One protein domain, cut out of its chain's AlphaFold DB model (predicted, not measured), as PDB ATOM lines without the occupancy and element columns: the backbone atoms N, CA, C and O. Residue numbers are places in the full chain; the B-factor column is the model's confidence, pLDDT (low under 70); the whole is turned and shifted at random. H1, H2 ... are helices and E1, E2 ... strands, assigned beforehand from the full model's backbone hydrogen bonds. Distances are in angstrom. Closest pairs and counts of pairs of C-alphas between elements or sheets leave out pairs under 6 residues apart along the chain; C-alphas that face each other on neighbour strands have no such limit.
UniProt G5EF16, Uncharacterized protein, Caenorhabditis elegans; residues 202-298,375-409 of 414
ATOM      1  N   PRO A 202     154.123 207.988 220.692       91.40
ATOM      2  CA  PRO A 202     154.899 206.770 220.524       91.40
ATOM      3  C   PRO A 202     156.327 207.081 220.085       91.40
ATOM      4  O   PRO A 202     156.553 207.680 219.033       91.40
ATOM      5  N   GLU A 203     157.295 206.628 220.871       92.12
ATOM      6  CA  GLU A 203     158.711 206.755 220.554       92.12
ATOM      7  C   GLU A 203     159.295 205.386 220.198       92.12
ATOM      8  O   GLU A 203     159.184 204.458 220.996       92.12
ATOM      9  N   PRO A 204     159.913 205.208 219.016       93.40
ATOM     10  CA  PRO A 204     160.507 203.929 218.650       93.40
ATOM     11  C   PRO A 204     161.732 203.636 219.521       93.40
ATOM     12  O   PRO A 204     162.653 204.456 219.620       93.40
ATOM     13  N   ILE A 205     161.761 202.440 220.102       93.90
ATOM     14  CA  ILE A 205     162.815 201.977 221.006       93.90
ATOM     15  C   ILE A 205     163.356 200.614 220.597       93.90
ATOM     16  O   ILE A 205     162.756 199.883 219.810       93.90
ATOM     17  N   ARG A 206     164.502 200.263 221.181       93.52
ATOM     18  CA  ARG A 206     165.022 198.899 221.205       93.52
ATOM     19  C   ARG A 206     165.312 198.461 222.633       93.52
ATOM     20  O   ARG A 206     166.027 199.140 223.361       93.52
ATOM     21  N   PHE A 207     164.776 197.321 223.042       92.92
ATOM     22  CA  PHE A 207     164.939 196.765 224.377       92.92
ATOM     23  C   PHE A 207     166.053 195.715 224.419       92.92
ATOM     24  O   PHE A 207     166.105 194.796 223.600       92.92
ATOM     25  N   CYS A 208     166.938 195.830 225.408       91.57
ATOM     26  CA  CYS A 208     167.970 194.845 225.691       91.57
ATOM     27  C   CYS A 208     167.565 193.942 226.863       91.57
ATOM     28  O   CYS A 208     167.670 194.340 228.024       91.57
ATOM     29  N   SER A 209     167.213 192.693 226.563       86.01
ATOM     30  CA  SER A 209     166.871 191.665 227.557       86.01
ATOM     31  C   SER A 209     168.019 191.289 228.496       86.01
ATOM     32  O   SER A 209     167.778 190.889 229.631       86.01
ATOM     33  N   GLY A 210     169.270 191.439 228.049       85.44
ATOM     34  CA  GLY A 210     170.449 191.092 228.844       85.44
ATOM     35  C   GLY A 210     170.740 192.050 230.003       85.44
ATOM     36  O   GLY A 210     171.452 191.674 230.924       85.44
ATOM     37  N   CYS A 211     170.226 193.286 229.966       88.17
ATOM     38  CA  CYS A 211     170.505 194.297 230.999       88.17
ATOM     39  C   CYS A 211     169.329 195.248 231.288       88.17
ATOM     40  O   CYS A 211     169.541 196.325 231.840       88.17
ATOM     41  N   ASN A 212     168.109 194.896 230.864       90.27
ATOM     42  CA  ASN A 212     166.890 195.704 231.004       90.27
ATOM     43  C   ASN A 212     167.026 197.173 230.545       90.27
ATOM     44  O   ASN A 212     166.349 198.065 231.058       90.27
ATOM     45  N   THR A 213     167.908 197.450 229.581       90.98
ATOM     46  CA  THR A 213     168.096 198.812 229.066       90.98
ATOM     47  C   THR A 213     167.241 199.034 227.825       90.98
ATOM     48  O   THR A 213     167.273 198.238 226.885       90.98
ATOM     49  N   ILE A 214     166.497 200.134 227.820       93.14
ATOM     50  CA  ILE A 214     165.672 200.613 226.714       93.14
ATOM     51  C   ILE A 214     166.474 201.679 225.979       93.14
ATOM     52  O   ILE A 214     166.854 202.689 226.565       93.14
ATOM     53  N   TRP A 215     166.747 201.460 224.703       91.98
ATOM     54  CA  TRP A 215     167.540 202.357 223.882       91.98
ATOM     55  C   TRP A 215     166.679 203.126 222.899       91.98
ATOM     56  O   TRP A 215     165.929 202.549 222.111       91.98
ATOM     57  N   MET A 216     166.897 204.434 222.862       87.45
ATOM     58  CA  MET A 216     166.408 205.281 221.786       87.45
ATOM     59  C   MET A 216     167.310 205.069 220.563       87.45
ATOM     60  O   MET A 216     168.419 205.598 220.511       87.45
ATOM     61  N   ARG A 217     166.830 204.283 219.588       78.92
ATOM     62  CA  ARG A 217     167.429 204.044 218.253       78.92
ATOM     63  C   ARG A 217     168.717 203.209 218.157       78.92
ATOM     64  O   ARG A 217     169.094 202.881 217.033       78.92
ATOM     65  N   ALA A 218     169.312 202.762 219.265       82.61
ATOM     66  CA  ALA A 218     170.519 201.927 219.211       82.61
ATOM     67  C   ALA A 218     170.276 200.587 218.508       82.61
ATOM     68  O   ALA A 218     169.211 199.996 218.663       82.61
ATOM     69  N   VAL A 219     171.267 200.088 217.764       82.25
ATOM     70  CA  VAL A 219     171.219 198.765 217.098       82.25
ATOM     71  C   VAL A 219     171.878 197.671 217.952       82.25
ATOM     72  O   VAL A 219     171.520 196.498 217.873       82.25
ATOM     73  N   VAL A 220     172.827 198.060 218.804       87.19
ATOM     74  CA  VAL A 220     173.563 197.180 219.721       87.19
ATOM     75  C   VAL A 220     173.493 197.775 221.118       87.19
ATOM     76  O   VAL A 220     173.597 198.991 221.284       87.19
ATOM     77  N   CYS A 221     173.342 196.934 222.141       89.54
ATOM     78  CA  CYS A 221     173.367 197.425 223.512       89.54
ATOM     79  C   CYS A 221     174.777 197.909 223.865       89.54
ATOM     80  O   CYS A 221     175.719 197.120 223.925       89.54
ATOM     81  N   THR A 222     174.951 199.199 224.147       86.88
ATOM     82  CA  THR A 222     176.285 199.734 224.459       86.88
ATOM     83  C   THR A 222     176.799 199.278 225.828       86.88
ATOM     84  O   THR A 222     178.018 199.214 226.001       86.88
ATOM     85  N   GLN A 223     175.895 198.891 226.741       85.82
ATOM     86  CA  GLN A 223     176.204 198.370 228.079       85.82
ATOM     87  C   GLN A 223     176.783 196.951 228.023       85.82
ATOM     88  O   GLN A 223     177.932 196.743 228.394       85.82
ATOM     89  N   CYS A 224     176.013 195.976 227.526       89.79
ATOM     90  CA  CYS A 224     176.403 194.560 227.552       89.79
ATOM     91  C   CYS A 224     176.848 193.999 226.192       89.79
ATOM     92  O   CYS A 224     177.143 192.814 226.087       89.79
ATOM     93  N   LYS A 225     176.885 194.828 225.141       90.31
ATOM     94  CA  LYS A 225     177.254 194.453 223.760       90.31
ATOM     95  C   LYS A 225     176.335 193.420 223.100       90.31
ATOM     96  O   LYS A 225     176.662 192.930 222.023       90.31
ATOM     97  N   ALA A 226     175.176 193.131 223.695       87.68
ATOM     98  CA  ALA A 226     174.181 192.252 223.094       87.68
ATOM     99  C   ALA A 226     173.707 192.797 221.737       87.68
ATOM    100  O   ALA A 226     173.356 193.977 221.607       87.68
ATOM    101  N   THR A 227     173.688 191.909 220.747       84.27
ATOM    102  CA  THR A 227     173.045 192.092 219.445       84.27
ATOM    103  C   THR A 227     171.644 191.466 219.484       84.27
ATOM    104  O   THR A 227     171.358 190.650 220.360       84.27
ATOM    105  N   GLY A 228     170.745 191.863 218.577       84.92
ATOM    106  CA  GLY A 228     169.367 191.342 218.558       84.92
ATOM    107  C   GLY A 228     168.464 191.970 219.622       84.92
ATOM    108  O   GLY A 228     167.813 191.270 220.393       84.92
ATOM    109  N   LEU A 229     168.460 193.302 219.693       91.38
ATOM    110  CA  LEU A 229     167.556 194.038 220.574       91.38
ATOM    111  C   LEU A 229     166.106 193.918 220.076       91.38
ATOM    112  O   LEU A 229     165.872 193.964 218.872       91.38
ATOM    113  N   THR A 230     165.145 193.815 220.996       92.98
ATOM    114  CA  THR A 230     163.714 193.739 220.658       92.98
ATOM    115  C   THR A 230     163.201 195.119 220.268       92.98
ATOM    116  O   THR A 230     163.345 196.064 221.044       92.98
ATOM    117  N   GLU A 231     162.616 195.262 219.084       93.91
ATOM    118  CA  GLU A 231     162.055 196.538 218.631       93.91
ATOM    119  C   GLU A 231     160.673 196.788 219.239       93.91
ATOM    120  O   GLU A 231     159.905 195.864 219.486       93.91
ATOM    121  N   GLY A 232     160.347 198.052 219.493       94.68
ATOM    122  CA  GLY A 232     159.056 198.408 220.062       94.68
ATOM    123  C   GLY A 232     158.825 199.909 220.130       94.68
ATOM    124  O   GLY A 232     159.544 200.702 219.522       94.68
ATOM    125  N   PHE A 233     157.823 200.290 220.913       95.10
ATOM    126  CA  PHE A 233     157.461 201.668 221.196       95.10
ATOM    127  C   PHE A 233     157.434 201.921 222.696       95.10
ATOM    128  O   PHE A 233     156.993 201.079 223.479       95.10
ATOM    129  N   LEU A 234     157.872 203.111 223.081       94.54
ATOM    130  CA  LEU A 234     157.677 203.666 224.405       94.54
ATOM    131  C   LEU A 234     156.572 204.720 224.322       94.54
ATOM    132  O   LEU A 234     156.664 205.659 223.534       94.54
ATOM    133  N   LEU A 235     155.518 204.551 225.115       94.84
ATOM    134  CA  LEU A 235     154.487 205.560 225.321       94.84
ATOM    135  C   LEU A 235     154.685 206.171 226.704       94.84
ATOM    136  O   LEU A 235     154.662 205.458 227.709       94.84
ATOM    137  N   THR A 236     154.831 207.487 226.759       91.40
ATOM    138  CA  THR A 236     154.996 208.218 228.019       91.40
ATOM    139  C   THR A 236     153.702 208.930 228.383       91.40
ATOM    140  O   THR A 236     153.133 209.644 227.559       91.40
ATOM    141  N   TYR A 237     153.252 208.764 229.627       90.52
ATOM    142  CA  TYR A 237     152.098 209.466 230.184       90.52
ATOM    143  C   TYR A 237     152.361 209.846 231.644       90.52
ATOM    144  O   TYR A 237     152.480 208.965 232.489       90.52
ATOM    145  N   GLU A 238     152.464 211.145 231.947       84.90
ATOM    146  CA  GLU A 238     152.641 211.662 233.322       84.90
ATOM    147  C   GLU A 238     153.738 210.925 234.126       84.90
ATOM    148  O   GLU A 238     153.549 210.513 235.268       84.90
ATOM    149  N   GLY A 239     154.897 210.688 233.499       82.49
ATOM    150  CA  GLY A 239     156.032 209.981 234.113       82.49
ATOM    151  C   GLY A 239     155.904 208.451 234.171       82.49
ATOM    152  O   GLY A 239     156.878 207.770 234.485       82.49
ATOM    153  N   THR A 240     154.741 207.901 233.822       89.03
ATOM    154  CA  THR A 240     154.531 206.467 233.607       89.03
ATOM    155  C   THR A 240     154.929 206.083 232.188       89.03
ATOM    156  O   THR A 240     154.653 206.826 231.244       89.03
ATOM    157  N   LEU A 241     155.545 204.912 232.029       93.95
ATOM    158  CA  LEU A 241     155.955 204.401 230.728       93.95
ATOM    159  C   LEU A 241     155.233 203.105 230.389       93.95
ATOM    160  O   LEU A 241     155.184 202.176 231.194       93.95
ATOM    161  N   PHE A 242     154.747 203.023 229.157       96.27
ATOM    162  CA  PHE A 242     154.241 201.797 228.564       96.27
ATOM    163  C   PHE A 242     155.194 201.382 227.456       96.27
ATOM    164  O   PHE A 242     155.351 202.094 226.467       96.27
ATOM    165  N   LEU A 243     155.848 200.240 227.631       95.89
ATOM    166  CA  LEU A 243     156.674 199.644 226.595       95.89
ATOM    167  C   LEU A 243     155.846 198.591 225.867       95.89
ATOM    168  O   LEU A 243     155.308 197.675 226.490       95.89
ATOM    169  N   ILE A 244     155.743 198.742 224.553       95.73
ATOM    170  CA  ILE A 244     154.926 197.906 223.680       95.73
ATOM    171  C   ILE A 244     155.815 197.326 222.582       95.73
ATOM    172  O   ILE A 244     156.669 198.026 222.048       95.73
ATOM    173  N   SER A 245     155.618 196.062 222.229       93.10
ATOM    174  CA  SER A 245     156.358 195.383 221.164       93.10
ATOM    175  C   SER A 245     155.432 194.461 220.379       93.10
ATOM    176  O   SER A 245     154.546 193.839 220.960       93.10
ATOM    177  N   CYS A 246     155.647 194.353 219.067       86.38
ATOM    178  CA  CYS A 246     154.998 193.325 218.243       86.38
ATOM    179  C   CYS A 246     155.633 191.942 218.457       86.38
ATOM    180  O   CYS A 246     154.989 190.921 218.225       86.38
ATOM    181  N   ASP A 247     156.891 191.924 218.899       85.33
ATOM    182  CA  ASP A 247     157.650 190.723 219.216       85.33
ATOM    183  C   ASP A 247     157.630 190.426 220.717       85.33
ATOM    184  O   ASP A 247     157.409 191.307 221.555       85.33
ATOM    185  N   LYS A 248     157.966 189.185 221.071       88.16
ATOM    186  CA  LYS A 248     158.193 188.787 222.459       88.16
ATOM    187  C   LYS A 248     159.332 189.594 223.082       88.16
ATOM    188  O   LYS A 248     160.469 189.543 222.618       88.16
ATOM    189  N   ILE A 249     159.037 190.226 224.211       87.71
ATOM    190  CA  ILE A 249     160.007 190.882 225.083       87.71
ATOM    191  C   ILE A 249     160.532 189.842 226.087       87.71
ATOM    192  O   ILE A 249     159.788 189.419 226.976       87.71
ATOM    193  N   PRO A 250     161.804 189.410 225.999       82.70
ATOM    194  CA  PRO A 250     162.372 188.485 226.967       82.70
ATOM    195  C   PRO A 250     162.809 189.265 228.208       82.70
ATOM    196  O   PRO A 250     163.835 189.940 228.193       82.70
ATOM    197  N   VAL A 251     162.052 189.173 229.298       79.61
ATOM    198  CA  VAL A 251     162.436 189.796 230.572       79.61
ATOM    199  C   VAL A 251     163.151 188.759 231.430       79.61
ATOM    200  O   VAL A 251     162.531 187.799 231.871       79.61
ATOM    201  N   LEU A 252     164.454 188.930 231.668       72.46
ATOM    202  CA  LEU A 252     165.245 187.982 232.471       72.46
ATOM    203  C   LEU A 252     165.229 188.299 233.968       72.46
ATOM    204  O   LEU A 252     165.315 187.390 234.789       72.46
ATOM    205  N   ALA A 253     165.102 189.577 234.318       76.42
ATOM    206  CA  ALA A 253     165.164 190.046 235.694       76.42
ATOM    207  C   ALA A 253     164.069 191.098 235.947       76.42
ATOM    208  O   ALA A 253     164.354 192.293 235.981       76.42
ATOM    209  N   PRO A 254     162.799 190.694 236.121       80.27
ATOM    210  CA  PRO A 254     161.660 191.619 236.228       80.27
ATOM    211  C   PRO A 254     161.671 192.474 237.506       80.27
ATOM    212  O   PRO A 254     160.896 193.419 237.630       80.27
ATOM    213  N   ASN A 255     162.529 192.148 238.470       81.16
ATOM    214  CA  ASN A 255     162.752 192.945 239.673       81.16
ATOM    215  C   ASN A 255     163.923 193.914 239.585       81.16
ATOM    216  O   ASN A 255     164.079 194.737 240.483       81.16
ATOM    217  N   GLN A 256     164.757 193.795 238.557       83.92
ATOM    218  CA  GLN A 256     165.840 194.741 238.365       83.92
ATOM    219  C   GLN A 256     165.310 196.050 237.797       83.92
ATOM    220  O   GLN A 256     164.250 196.117 237.169       83.92
ATOM    221  N   GLU A 257     166.092 197.091 238.035       89.47
ATOM    222  CA  GLU A 257     165.887 198.406 237.461       89.47
ATOM    223  C   GLU A 257     165.939 198.344 235.929       89.47
ATOM    224  O   GLU A 257     166.829 197.730 235.334       89.47
ATOM    225  N   PHE A 258     164.978 199.006 235.300       92.14
ATOM    226  CA  PHE A 258     164.961 199.311 233.881       92.14
ATOM    227  C   PHE A 258     165.541 200.704 233.687       92.14
ATOM    228  O   PHE A 258     165.197 201.640 234.411       92.14
ATOM    229  N   LYS A 259     166.410 200.842 232.691       91.01
ATOM    230  CA  LYS A 259     167.129 202.090 232.427       91.01
ATOM    231  C   LYS A 259     166.856 202.555 231.009       91.01
ATOM    232  O   LYS A 259     166.734 201.722 230.113       91.01
ATOM    233  N   ILE A 260     166.810 203.865 230.790       89.09
ATOM    234  CA  ILE A 260     166.663 204.432 229.447       89.09
ATOM    235  C   ILE A 260     167.997 205.024 229.011       89.09
ATOM    236  O   ILE A 260     168.577 205.877 229.685       89.09
ATOM    237  N   GLY A 261     168.496 204.539 227.880       85.91
ATOM    238  CA  GLY A 261     169.732 204.974 227.254       85.91
ATOM    239  C   GLY A 261     169.495 205.770 225.972       85.91
ATOM    240  O   GLY A 261     168.573 205.495 225.199       85.91
ATOM    241  N   SER A 262     170.381 206.732 225.723       79.99
ATOM    242  CA  SER A 262     170.485 207.464 224.458       79.99
ATOM    243  C   SER A 262     171.710 206.970 223.700       79.99
ATOM    244  O   SER A 262     172.823 206.994 224.228       79.99
ATOM    245  N   GLU A 263     171.525 206.535 222.450       72.27
ATOM    246  CA  GLU A 263     172.656 206.187 221.583       72.27
ATOM    247  C   GLU A 263     173.555 207.402 221.337       72.27
ATOM    248  O   GLU A 263     174.780 207.277 221.383       72.27
ATOM    249  N   ARG A 264     172.950 208.586 221.156       73.52
ATOM    250  CA  ARG A 264     173.659 209.835 220.845       73.52
ATOM    251  C   ARG A 264     174.733 210.152 221.879       73.52
ATOM    252  O   ARG A 264     175.815 210.599 221.517       73.52
ATOM    253  N   ASP A 265     174.431 209.876 223.141       67.91
ATOM    254  CA  ASP A 265     175.307 210.209 224.259       67.91
ATOM    255  C   ASP A 265     176.052 208.983 224.790       67.91
ATOM    256  O   ASP A 265     176.930 209.125 225.637       67.91
ATOM    257  N   SER A 266     175.695 207.778 224.319       68.82
ATOM    258  CA  SER A 266     176.120 206.493 224.895       68.82
ATOM    259  C   SER A 266     175.994 206.463 226.424       68.82
ATOM    260  O   SER A 266     176.751 205.784 227.120       68.82
ATOM    261  N   LYS A 267     175.030 207.222 226.949       71.31
ATOM    262  CA  LYS A 267     174.792 207.435 228.371       71.31
ATOM    263  C   LYS A 267     173.375 207.011 228.709       71.31
ATOM    264  O   LYS A 267     172.454 207.125 227.899       71.31
ATOM    265  N   ILE A 268     173.231 206.511 229.928       73.28
ATOM    266  CA  ILE A 268     171.927 206.329 230.551       73.28
ATOM    267  C   ILE A 268     171.444 207.710 230.972       73.28
ATOM    268  O   ILE A 268     172.188 208.453 231.607       73.28
ATOM    269  N   VAL A 269     170.235 208.057 230.544       68.32
ATOM    270  CA  VAL A 269     169.700 209.423 230.617       68.32
ATOM    271  C   VAL A 269     168.578 209.553 231.642       68.32
ATOM    272  O   VAL A 269     168.132 210.665 231.899       68.32
ATOM    273  N   SER A 270     168.091 208.444 232.207       68.72
ATOM    274  CA  SER A 270     166.885 208.457 233.031       68.72
ATOM    275  C   SER A 270     167.086 207.952 234.449       68.72
ATOM    276  O   SER A 270     167.958 207.133 234.741       68.72
ATOM    277  N   VAL A 271     166.148 208.391 235.287       70.30
ATOM    278  CA  VAL A 271     165.767 207.776 236.557       70.30
ATOM    279  C   VAL A 271     165.480 206.287 236.335       70.30
ATOM    280  O   VAL A 271     164.970 205.896 235.281       70.30
ATOM    281  N   GLY A 272     165.825 205.461 237.316       85.79
ATOM    282  CA  GLY A 272     165.506 204.041 237.315       85.79
ATOM    283  C   GLY A 272     164.014 203.775 237.292       85.79
ATOM    284  O   GLY A 272     163.260 204.364 238.068       85.79
ATOM    285  N   TYR A 273     163.587 202.847 236.446       91.90
ATOM    286  CA  TYR A 273     162.214 202.362 236.403       91.90
ATOM    287  C   TYR A 273     162.123 200.952 236.970       91.90
ATOM    288  O   TYR A 273     163.076 200.178 236.929       91.90
ATOM    289  N   ARG A 274     160.948 200.579 237.466       91.28
ATOM    290  CA  ARG A 274     160.630 199.199 237.837       91.28
ATOM    291  C   ARG A 274     159.467 198.687 237.006       91.28
ATOM    292  O   ARG A 274     158.497 199.409 236.779       91.28
ATOM    293  N   LEU A 275     159.534 197.417 236.616       93.47
ATOM    294  CA  LEU A 275     158.408 196.734 235.985       93.47
ATOM    295  C   LEU A 275     157.260 196.614 236.983       93.47
ATOM    296  O   LEU A 275     157.412 195.945 237.998       93.47
ATOM    297  N   ASN A 276     156.127 197.254 236.727       93.80
ATOM    298  CA  ASN A 276     155.007 197.325 237.667       93.80
ATOM    299  C   ASN A 276     153.823 196.443 237.249       93.80
ATOM    300  O   ASN A 276     153.106 195.924 238.103       93.80
ATOM    301  N   ALA A 277     153.640 196.251 235.944       95.68
ATOM    302  CA  ALA A 277     152.718 195.272 235.387       95.68
ATOM    303  C   ALA A 277     153.147 194.854 233.979       95.68
ATOM    304  O   ALA A 277     153.922 195.564 233.339       95.68
ATOM    305  N   PHE A 278     152.639 193.732 233.479       95.81
ATOM    306  CA  PHE A 278     152.806 193.348 232.076       95.81
ATOM    307  C   PHE A 278     151.703 192.401 231.599       95.81
ATOM    308  O   PHE A 278     151.060 191.722 232.402       95.81
ATOM    309  N   ALA A 279     151.498 192.360 230.284       95.36
ATOM    310  CA  ALA A 279     150.622 191.404 229.619       95.36
ATOM    311  C   ALA A 279     151.427 190.162 229.233       95.36
ATOM    312  O   ALA A 279     152.490 190.281 228.624       95.36
ATOM    313  N   GLN A 280     150.913 188.978 229.554       92.70
ATOM    314  CA  GLN A 280     151.410 187.719 229.013       92.70
ATOM    315  C   GLN A 280     150.366 187.144 228.062       92.70
ATOM    316  O   GLN A 280     149.221 186.926 228.454       92.70
ATOM    317  N   PHE A 281     150.787 186.830 226.842       91.37
ATOM    318  CA  PHE A 281     150.024 185.982 225.941       91.37
ATOM    319  C   PHE A 281     150.387 184.511 226.171       91.37
ATOM    320  O   PHE A 281     151.558 184.121 226.128       91.37
ATOM    321  N   ILE A 282     149.378 183.688 226.422       88.08
ATOM    322  CA  ILE A 282     149.483 182.243 226.590       88.08
ATOM    323  C   ILE A 282     148.861 181.612 225.350       88.08
ATOM    324  O   ILE A 282     147.677 181.799 225.083       88.08
ATOM    325  N   SER A 283     149.669 180.877 224.588       84.45
ATOM    326  CA  SER A 283     149.210 180.128 223.422       84.45
ATOM    327  C   SER A 283     149.565 178.662 223.596       84.45
ATOM    328  O   SER A 283     150.737 178.296 223.642       84.45
ATOM    329  N   GLU A 284     148.537 177.830 223.640       80.88
ATOM    330  CA  GLU A 284     148.626 176.380 223.507       80.88
ATOM    331  C   GLU A 284     147.883 175.956 222.232       80.88
ATOM    332  O   GLU A 284     147.176 176.758 221.625       80.88
ATOM    333  N   GLU A 285     148.022 174.699 221.797       76.70
ATOM    334  CA  GLU A 285     147.494 174.225 220.500       76.70
ATOM    335  C   GLU A 285     146.006 174.537 220.253       76.70
ATOM    336  O   GLU A 285     145.570 174.600 219.104       76.70
ATOM    337  N   LYS A 286     145.211 174.700 221.316       77.48
ATOM    338  CA  LYS A 286     143.752 174.891 221.243       77.48
ATOM    339  C   LYS A 286     143.252 176.159 221.926       77.48
ATOM    340  O   LYS A 286     142.045 176.387 221.950       77.48
ATOM    341  N   PHE A 287     144.143 176.951 222.510       79.96
ATOM    342  CA  PHE A 287     143.768 178.057 223.378       79.96
ATOM    343  C   PHE A 287     144.768 179.198 223.249       79.96
ATOM    344  O   PHE A 287     145.977 178.981 223.242       79.96
ATOM    345  N   ALA A 288     144.242 180.410 223.145       87.67
ATOM    346  CA  ALA A 288     145.002 181.642 223.076       87.67
ATOM    347  C   ALA A 288     144.356 182.637 224.034       87.67
ATOM    348  O   ALA A 288     143.150 182.874 223.942       87.67
ATOM    349  N   HIS A 289     145.140 183.190 224.953       92.18
ATOM    350  CA  HIS A 289     144.601 183.971 226.060       92.18
ATOM    351  C   HIS A 289     145.598 184.966 226.615       92.18
ATOM    352  O   HIS A 289     146.804 184.729 226.593       92.18
ATOM    353  N   TYR A 290     145.083 186.077 227.119       93.83
ATOM    354  CA  TYR A 290     145.883 187.099 227.771       93.83
ATOM    355  C   TYR A 290     145.632 187.094 229.269       93.83
ATOM    356  O   TYR A 290     144.486 187.036 229.704       93.83
ATOM    357  N   VAL A 291     146.712 187.225 230.033       93.66
ATOM    358  CA  VAL A 291     146.660 187.450 231.479       93.66
ATOM    359  C   VAL A 291     147.491 188.673 231.849       93.66
ATOM    360  O   VAL A 291     148.514 188.968 231.216       93.66
ATOM    361  N   ALA A 292     147.072 189.378 232.900       95.23
ATOM    362  CA  ALA A 292     147.832 190.485 233.462       95.23
ATOM    363  C   ALA A 292     148.648 190.017 234.663       95.23
ATOM    364  O   ALA A 292     148.129 189.406 235.592       95.23
ATOM    365  N   TRP A 293     149.920 190.392 234.692       94.47
ATOM    366  CA  TRP A 293     150.770 190.221 235.858       94.47
ATOM    367  C   TRP A 293     150.966 191.557 236.542       94.47
ATOM    368  O   TRP A 293     151.523 192.480 235.954       94.47
ATOM    369  N   ILE A 294     150.525 191.658 237.792       94.56
ATOM    370  CA  ILE A 294     150.532 192.902 238.561       94.56
ATOM    371  C   ILE A 294     151.515 192.783 239.717       94.56
ATOM    372  O   ILE A 294     151.433 191.846 240.513       94.56
ATOM    373  N   ARG A 295     152.440 193.742 239.849       92.95
ATOM    374  CA  ARG A 295     153.375 193.775 240.979       92.95
ATOM    375  C   ARG A 295     152.601 193.911 242.289       92.95
ATOM    376  O   ARG A 295     151.782 194.826 242.451       92.95
ATOM    377  N   LYS A 296     152.896 193.023 243.239       90.12
ATOM    378  CA  LYS A 296     152.371 193.059 244.603       90.12
ATOM    379  C   LYS A 296     152.734 194.383 245.276       90.12
ATOM    380  O   LYS A 296     153.819 194.909 245.023       90.12
ATOM    381  N   PRO A 297     151.867 194.925 246.143       84.76
ATOM    382  CA  PRO A 297     152.289 195.970 247.064       84.76
ATOM    383  C   PRO A 297     153.514 195.472 247.836       84.76
ATOM    384  O   PRO A 297     153.508 194.347 248.339       84.76
ATOM    385  N   GLU A 298     154.569 196.280 247.904       76.53
ATOM    386  CA  GLU A 298     155.669 196.000 248.822       76.53
ATOM    387  C   GLU A 298     155.069 196.033 250.228       76.53
ATOM    388  O   GLU A 298     154.565 197.066 250.672       76.53
ATOM    389  N   SER A 375     161.447 183.235 240.658       74.14
ATOM    390  CA  SER A 375     160.028 182.909 240.795       74.14
ATOM    391  C   SER A 375     159.192 184.177 240.701       74.14
ATOM    392  O   SER A 375     159.162 185.019 241.600       74.14
ATOM    393  N   ILE A 376     158.474 184.323 239.593       80.88
ATOM    394  CA  ILE A 376     157.663 185.514 239.356       80.88
ATOM    395  C   ILE A 376     156.530 185.692 240.369       80.88
ATOM    396  O   ILE A 376     156.189 186.826 240.716       80.88
ATOM    397  N   GLY A 377     156.016 184.575 240.891       80.77
ATOM    398  CA  GLY A 377     154.953 184.539 241.888       80.77
ATOM    399  C   GLY A 377     155.349 185.156 243.228       80.77
ATOM    400  O   GLY A 377     154.469 185.465 244.027       80.77
ATOM    401  N   GLU A 378     156.637 185.407 243.490       82.70
ATOM    402  CA  GLU A 378     157.070 186.114 244.700       82.70
ATOM    403  C   GLU A 378     156.642 187.585 244.673       82.70
ATOM    404  O   GLU A 378     156.080 188.080 245.653       82.70
ATOM    405  N   HIS A 379     156.805 188.260 243.532       86.88
ATOM    406  CA  HIS A 379     156.624 189.711 243.413       86.88
ATOM    407  C   HIS A 379     155.426 190.133 242.578       86.88
ATOM    408  O   HIS A 379     155.016 191.291 242.658       86.88
ATOM    409  N   PHE A 380     154.863 189.228 241.786       91.12
ATOM    410  CA  PHE A 380     153.722 189.509 240.931       91.12
ATOM    411  C   PHE A 380     152.567 188.570 241.255       91.12
ATOM    412  O   PHE A 380     152.746 187.481 241.797       91.12
ATOM    413  N   ILE A 381     151.367 189.037 240.944       91.40
ATOM    414  CA  ILE A 381     150.129 188.274 240.991       91.40
ATOM    415  C   ILE A 381     149.629 188.153 239.555       91.40
ATOM    416  O   ILE A 381     149.578 189.164 238.853       91.40
ATOM    417  N   CYS A 382     149.265 186.942 239.135       92.42
ATOM    418  CA  CYS A 382     148.578 186.723 237.869       92.42
ATOM    419  C   CYS A 382     147.075 186.956 238.063       92.42
ATOM    420  O   CYS A 382     146.473 186.374 238.969       92.42
ATOM    421  N   VAL A 383     146.496 187.820 237.232       93.45
ATOM    422  CA  VAL A 383     145.078 188.187 237.221       93.45
ATOM    423  C   VAL A 383     144.474 187.717 235.900       93.45
ATOM    424  O   VAL A 383     144.934 188.121 234.828       93.45
ATOM    425  N   ASP A 384     143.446 186.878 236.000       88.86
ATOM    426  CA  ASP A 384     142.779 186.211 234.877       88.86
ATOM    427  C   ASP A 384     141.294 185.993 235.205       88.86
ATOM    428  O   ASP A 384     141.035 185.539 236.298       88.86
ATOM    429  N   ASP A 385     140.327 186.294 234.330       74.74
ATOM    430  CA  ASP A 385     138.911 185.858 234.369       74.74
ATOM    431  C   ASP A 385     138.285 185.575 235.761       74.74
ATOM    432  O   ASP A 385     137.732 184.502 236.003       74.74
ATOM    433  N   HIS A 386     138.369 186.534 236.694       69.32
ATOM    434  CA  HIS A 386     137.946 186.431 238.115       69.32
ATOM    435  C   HIS A 386     138.798 185.555 239.051       69.32
ATOM    436  O   HIS A 386     138.533 185.470 240.250       69.32
ATOM    437  N   GLN A 387     139.835 184.929 238.536       76.43
ATOM    438  CA  GLN A 387     140.816 184.128 239.241       76.43
ATOM    439  C   GLN A 387     142.104 184.907 239.521       76.43
ATOM    440  O   GLN A 387     142.503 185.849 238.831       76.43
ATOM    441  N   ILE A 388     142.767 184.473 240.586       64.07
ATOM    442  CA  ILE A 388     144.079 184.954 240.986       64.07
ATOM    443  C   ILE A 388     144.959 183.729 241.183       64.07
ATOM    444  O   ILE A 388     144.647 182.882 242.018       64.07
ATOM    445  N   SER A 389     146.065 183.649 240.443       74.82
ATOM    446  CA  SER A 389     147.049 182.577 240.604       74.82
ATOM    447  C   SER A 389     148.371 183.118 241.145       74.82
ATOM    448  O   SER A 389     148.849 184.183 240.745       74.82
ATOM    449  N   ILE A 390     148.943 182.368 242.090       60.99
ATOM    450  CA  ILE A 390     150.225 182.657 242.754       60.99
ATOM    451  C   ILE A 390     151.193 181.464 242.600       60.99
ATOM    452  O   ILE A 390     152.337 181.533 243.040       60.99
ATOM    453  N   GLU A 391     150.763 180.349 241.994       54.22
ATOM    454  CA  GLU A 391     151.533 179.095 242.002       54.22
ATOM    455  C   GLU A 391     152.818 179.158 241.160       54.22
ATOM    456  O   GLU A 391     152.961 180.019 240.304       54.22
ATOM    457  N   ASN A 392     153.765 178.251 241.434       49.34
ATOM    458  CA  ASN A 392     155.127 178.205 240.878       49.34
ATOM    459  C   ASN A 392     155.152 178.178 239.342       49.34
ATOM    460  O   ASN A 392     155.181 177.114 238.720       49.34
ATOM    461  N   VAL A 393     155.151 179.357 238.723       53.28
ATOM    462  CA  VAL A 393     155.150 179.474 237.268       53.28
ATOM    463  C   VAL A 393     156.582 179.428 236.740       53.28
ATOM    464  O   VAL A 393     157.502 179.997 237.329       53.28
ATOM    465  N   LYS A 394     156.742 178.726 235.609       57.00
ATOM    466  CA  LYS A 394     157.970 178.611 234.805       57.00
ATOM    467  C   LYS A 394     158.692 179.949 234.679       57.00
ATOM    468  O   LYS A 394     158.053 181.002 234.683       57.00
ATOM    469  N   SER A 395     160.006 179.897 234.491       64.32
ATOM    470  CA  SER A 395     160.830 181.086 234.330       64.32
ATOM    471  C   SER A 395     160.247 182.089 233.316       64.32
ATOM    472  O   SER A 395     159.970 181.750 232.167       64.32
ATOM    473  N   ILE A 396     160.146 183.359 233.723       70.10
ATOM    474  CA  ILE A 396     159.560 184.471 232.945       70.10
ATOM    475  C   ILE A 396     160.140 184.626 231.524       70.10
ATOM    476  O   ILE A 396     159.442 185.074 230.618       70.10
ATOM    477  N   LYS A 397     161.388 184.194 231.290       68.37
ATOM    478  CA  LYS A 397     162.042 184.159 229.961       68.37
ATOM    479  C   LYS A 397     161.206 183.441 228.898       68.37
ATOM    480  O   LYS A 397     161.327 183.756 227.714       68.37
ATOM    481  N   ASP A 398     160.339 182.515 229.294       71.85
ATOM    482  CA  ASP A 398     159.491 181.775 228.365       71.85
ATOM    483  C   ASP A 398     158.202 182.520 228.006       71.85
ATOM    484  O   ASP A 398     157.574 182.199 226.998       71.85
ATOM    485  N   TYR A 399     157.850 183.581 228.731       81.20
ATOM    486  CA  TYR A 399     156.568 184.256 228.557       81.20
ATOM    487  C   TYR A 399     156.568 185.118 227.307       81.20
ATOM    488  O   TYR A 399     157.532 185.824 227.016       81.20
ATOM    489  N   HIS A 400     155.462 185.086 226.573       85.29
ATOM    490  CA  HIS A 400     155.248 186.010 225.477       85.29
ATOM    491  C   HIS A 400     154.722 187.336 226.036       85.29
ATOM    492  O   HIS A 400     153.519 187.512 226.207       85.29
ATOM    493  N   ILE A 401     155.643 188.237 226.381       90.97
ATOM    494  CA  ILE A 401     155.328 189.577 226.887       90.97
ATOM    495  C   ILE A 401     155.372 190.565 225.725       90.97
ATOM    496  O   ILE A 401     156.382 190.633 225.031       90.97
ATOM    497  N   ASN A 402     154.306 191.337 225.530       92.32
ATOM    498  CA  ASN A 402     154.207 192.351 224.469       92.32
ATOM    499  C   ASN A 402     153.791 193.743 224.978       92.32
ATOM    500  O   ASN A 402     153.929 194.725 224.253       92.32
ATOM    501  N   VAL A 403     153.336 193.848 226.230       96.56
ATOM    502  CA  VAL A 403     153.026 195.119 226.900       96.56
ATOM    503  C   VAL A 403     153.629 195.103 228.297       96.56
ATOM    504  O   VAL A 403     153.394 194.168 229.062       96.56
ATOM    505  N   MET A 404     154.363 196.150 228.655       96.41
ATOM    506  CA  MET A 404     154.904 196.369 229.994       96.41
ATOM    507  C   MET A 404     154.549 197.765 230.490       96.41
ATOM    508  O   MET A 404     154.665 198.742 229.758       96.41
ATOM    509  N   LEU A 405     154.188 197.851 231.763       96.40
ATOM    510  CA  LEU A 405     154.075 199.089 232.516       96.40
ATOM    511  C   LEU A 405     155.321 199.251 233.376       96.40
ATOM    512  O   LEU A 405     155.589 198.415 234.245       96.40
ATOM    513  N   LEU A 406     156.036 200.349 233.178       94.55
ATOM    514  CA  LEU A 406     157.176 200.740 233.989       94.55
ATOM    515  C   LEU A 406     156.834 202.026 234.747       94.55
ATOM    516  O   LEU A 406     156.336 202.993 234.171       94.55
ATOM    517  N   GLU A 407     157.122 202.041 236.045       90.02
ATOM    518  CA  GLU A 407     156.978 203.236 236.880       90.02
ATOM    519  C   GLU A 407     158.342 203.657 237.436       90.02
ATOM    520  O   GLU A 407     159.180 202.783 237.689       90.02
ATOM    521  N   PRO A 408     158.581 204.963 237.652       88.10
ATOM    522  CA  PRO A 408     159.793 205.430 238.310       88.10
ATOM    523  C   PRO A 408     159.968 204.754 239.672       88.10
ATOM    524  O   PRO A 408     158.999 204.563 240.418       88.10
ATOM    525  N   PHE A 409     161.207 204.423 240.034       78.93
ATOM    526  CA  PHE A 409     161.535 204.095 241.414       78.93
ATOM    527  C   PHE A 409     161.203 205.313 242.280       78.93
ATOM    528  O   PHE A 409     161.912 206.317 242.259       78.93
TER     529      PHE A 409
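This is residues 202 to 298 and 375 to 409 of the 414 residues of an uncharacterized protein of Caenorhabditis elegans (UniProt G5EF16). One long, strongly twisted sheet of ten strands, with E10 and E6 in its middle, curls so that the beginning of E5, at one edge, comes back near the beginning of E6; E9 forms the other edge, and the short helix H1 lies beside the strands. The 132 printed residues hold ten named strands and one named helix, in the order E1 E2 E3 E4 E5 E6 E7 H1 E8 E9 E10. The sheet runs E5 E2 E1 E3 E4 E10 E6 E7 E8 E9 and is mixed; the class is mostly strand. The whole is compact, with a radius of gyration of the C-alphas of 14.8 A, and spans 46 by 34 by 26 A.

E10, residues 400 to 408, and E6, residues 273 to 284, are antiparallel inner strands, with N 405 and O 277 at 2.8 A. E10 bends by 56 degrees at residue 403, and E6 by 51 degrees at residue 276. On the other side of E10 is E4, residues 240 to 244, antiparallel to it, with N 243 and O 404 at 2.9 A. E4 forms a hairpin with E3, residues 230 to 237, where N 235 and O 242 are 2.8 A apart. E1, residues 202 to 208, is antiparallel to E3, with N 205 and O 232 at 2.9 A, and makes a hairpin with E2, residues 213 to 216, with N 215 and O 206 at 2.8 A. The edge strand E5, residues 259 to 262, is parallel to E2, with N 261 and O 214 at 2.8 A. The closest C-alphas of E5 and E6, those of Lys 259 and Tyr 273, are 6.3 A apart. E6 forms a hairpin with E7, residues 287 to 295, with N 282 and O 289 at 2.8 A. E8, residues 380 to 384, is antiparallel to E7, with N 383 and O 292 at 2.8 A, and forms a hairpin with the edge strand E9, residues 387 to 389, with N 387 and O 384 at 2.6 A. H1, residues 376 to 379, is on the sheet at a height of 6.4 A and over none of its strands; it is too short for an O i to N i+4 pair.

E1 begins at C-alpha 202, (154.899, 206.770, 220.524). E6, the longest strand, measures 32.0 A from C-alpha 273, (162.214, 202.362, 236.403), to C-alpha 284. E7 measures 25.5 A, E3 21.7 A and E10 23.7 A; E10 ends at C-alpha 408, (159.793, 205.430, 238.310).

The C-alphas farthest apart, those of Asp 265 and Lys 286, are 47.5 A apart. Residues 299 to 374 are not printed; C-alphas 298 and 375 are 16.0 A apart across this cut. The links E2 to E3 and E4 to E5 are long. Mean pLDDT of the printed part is 84.9, and 13 residues are under 70, among them 390 to 395.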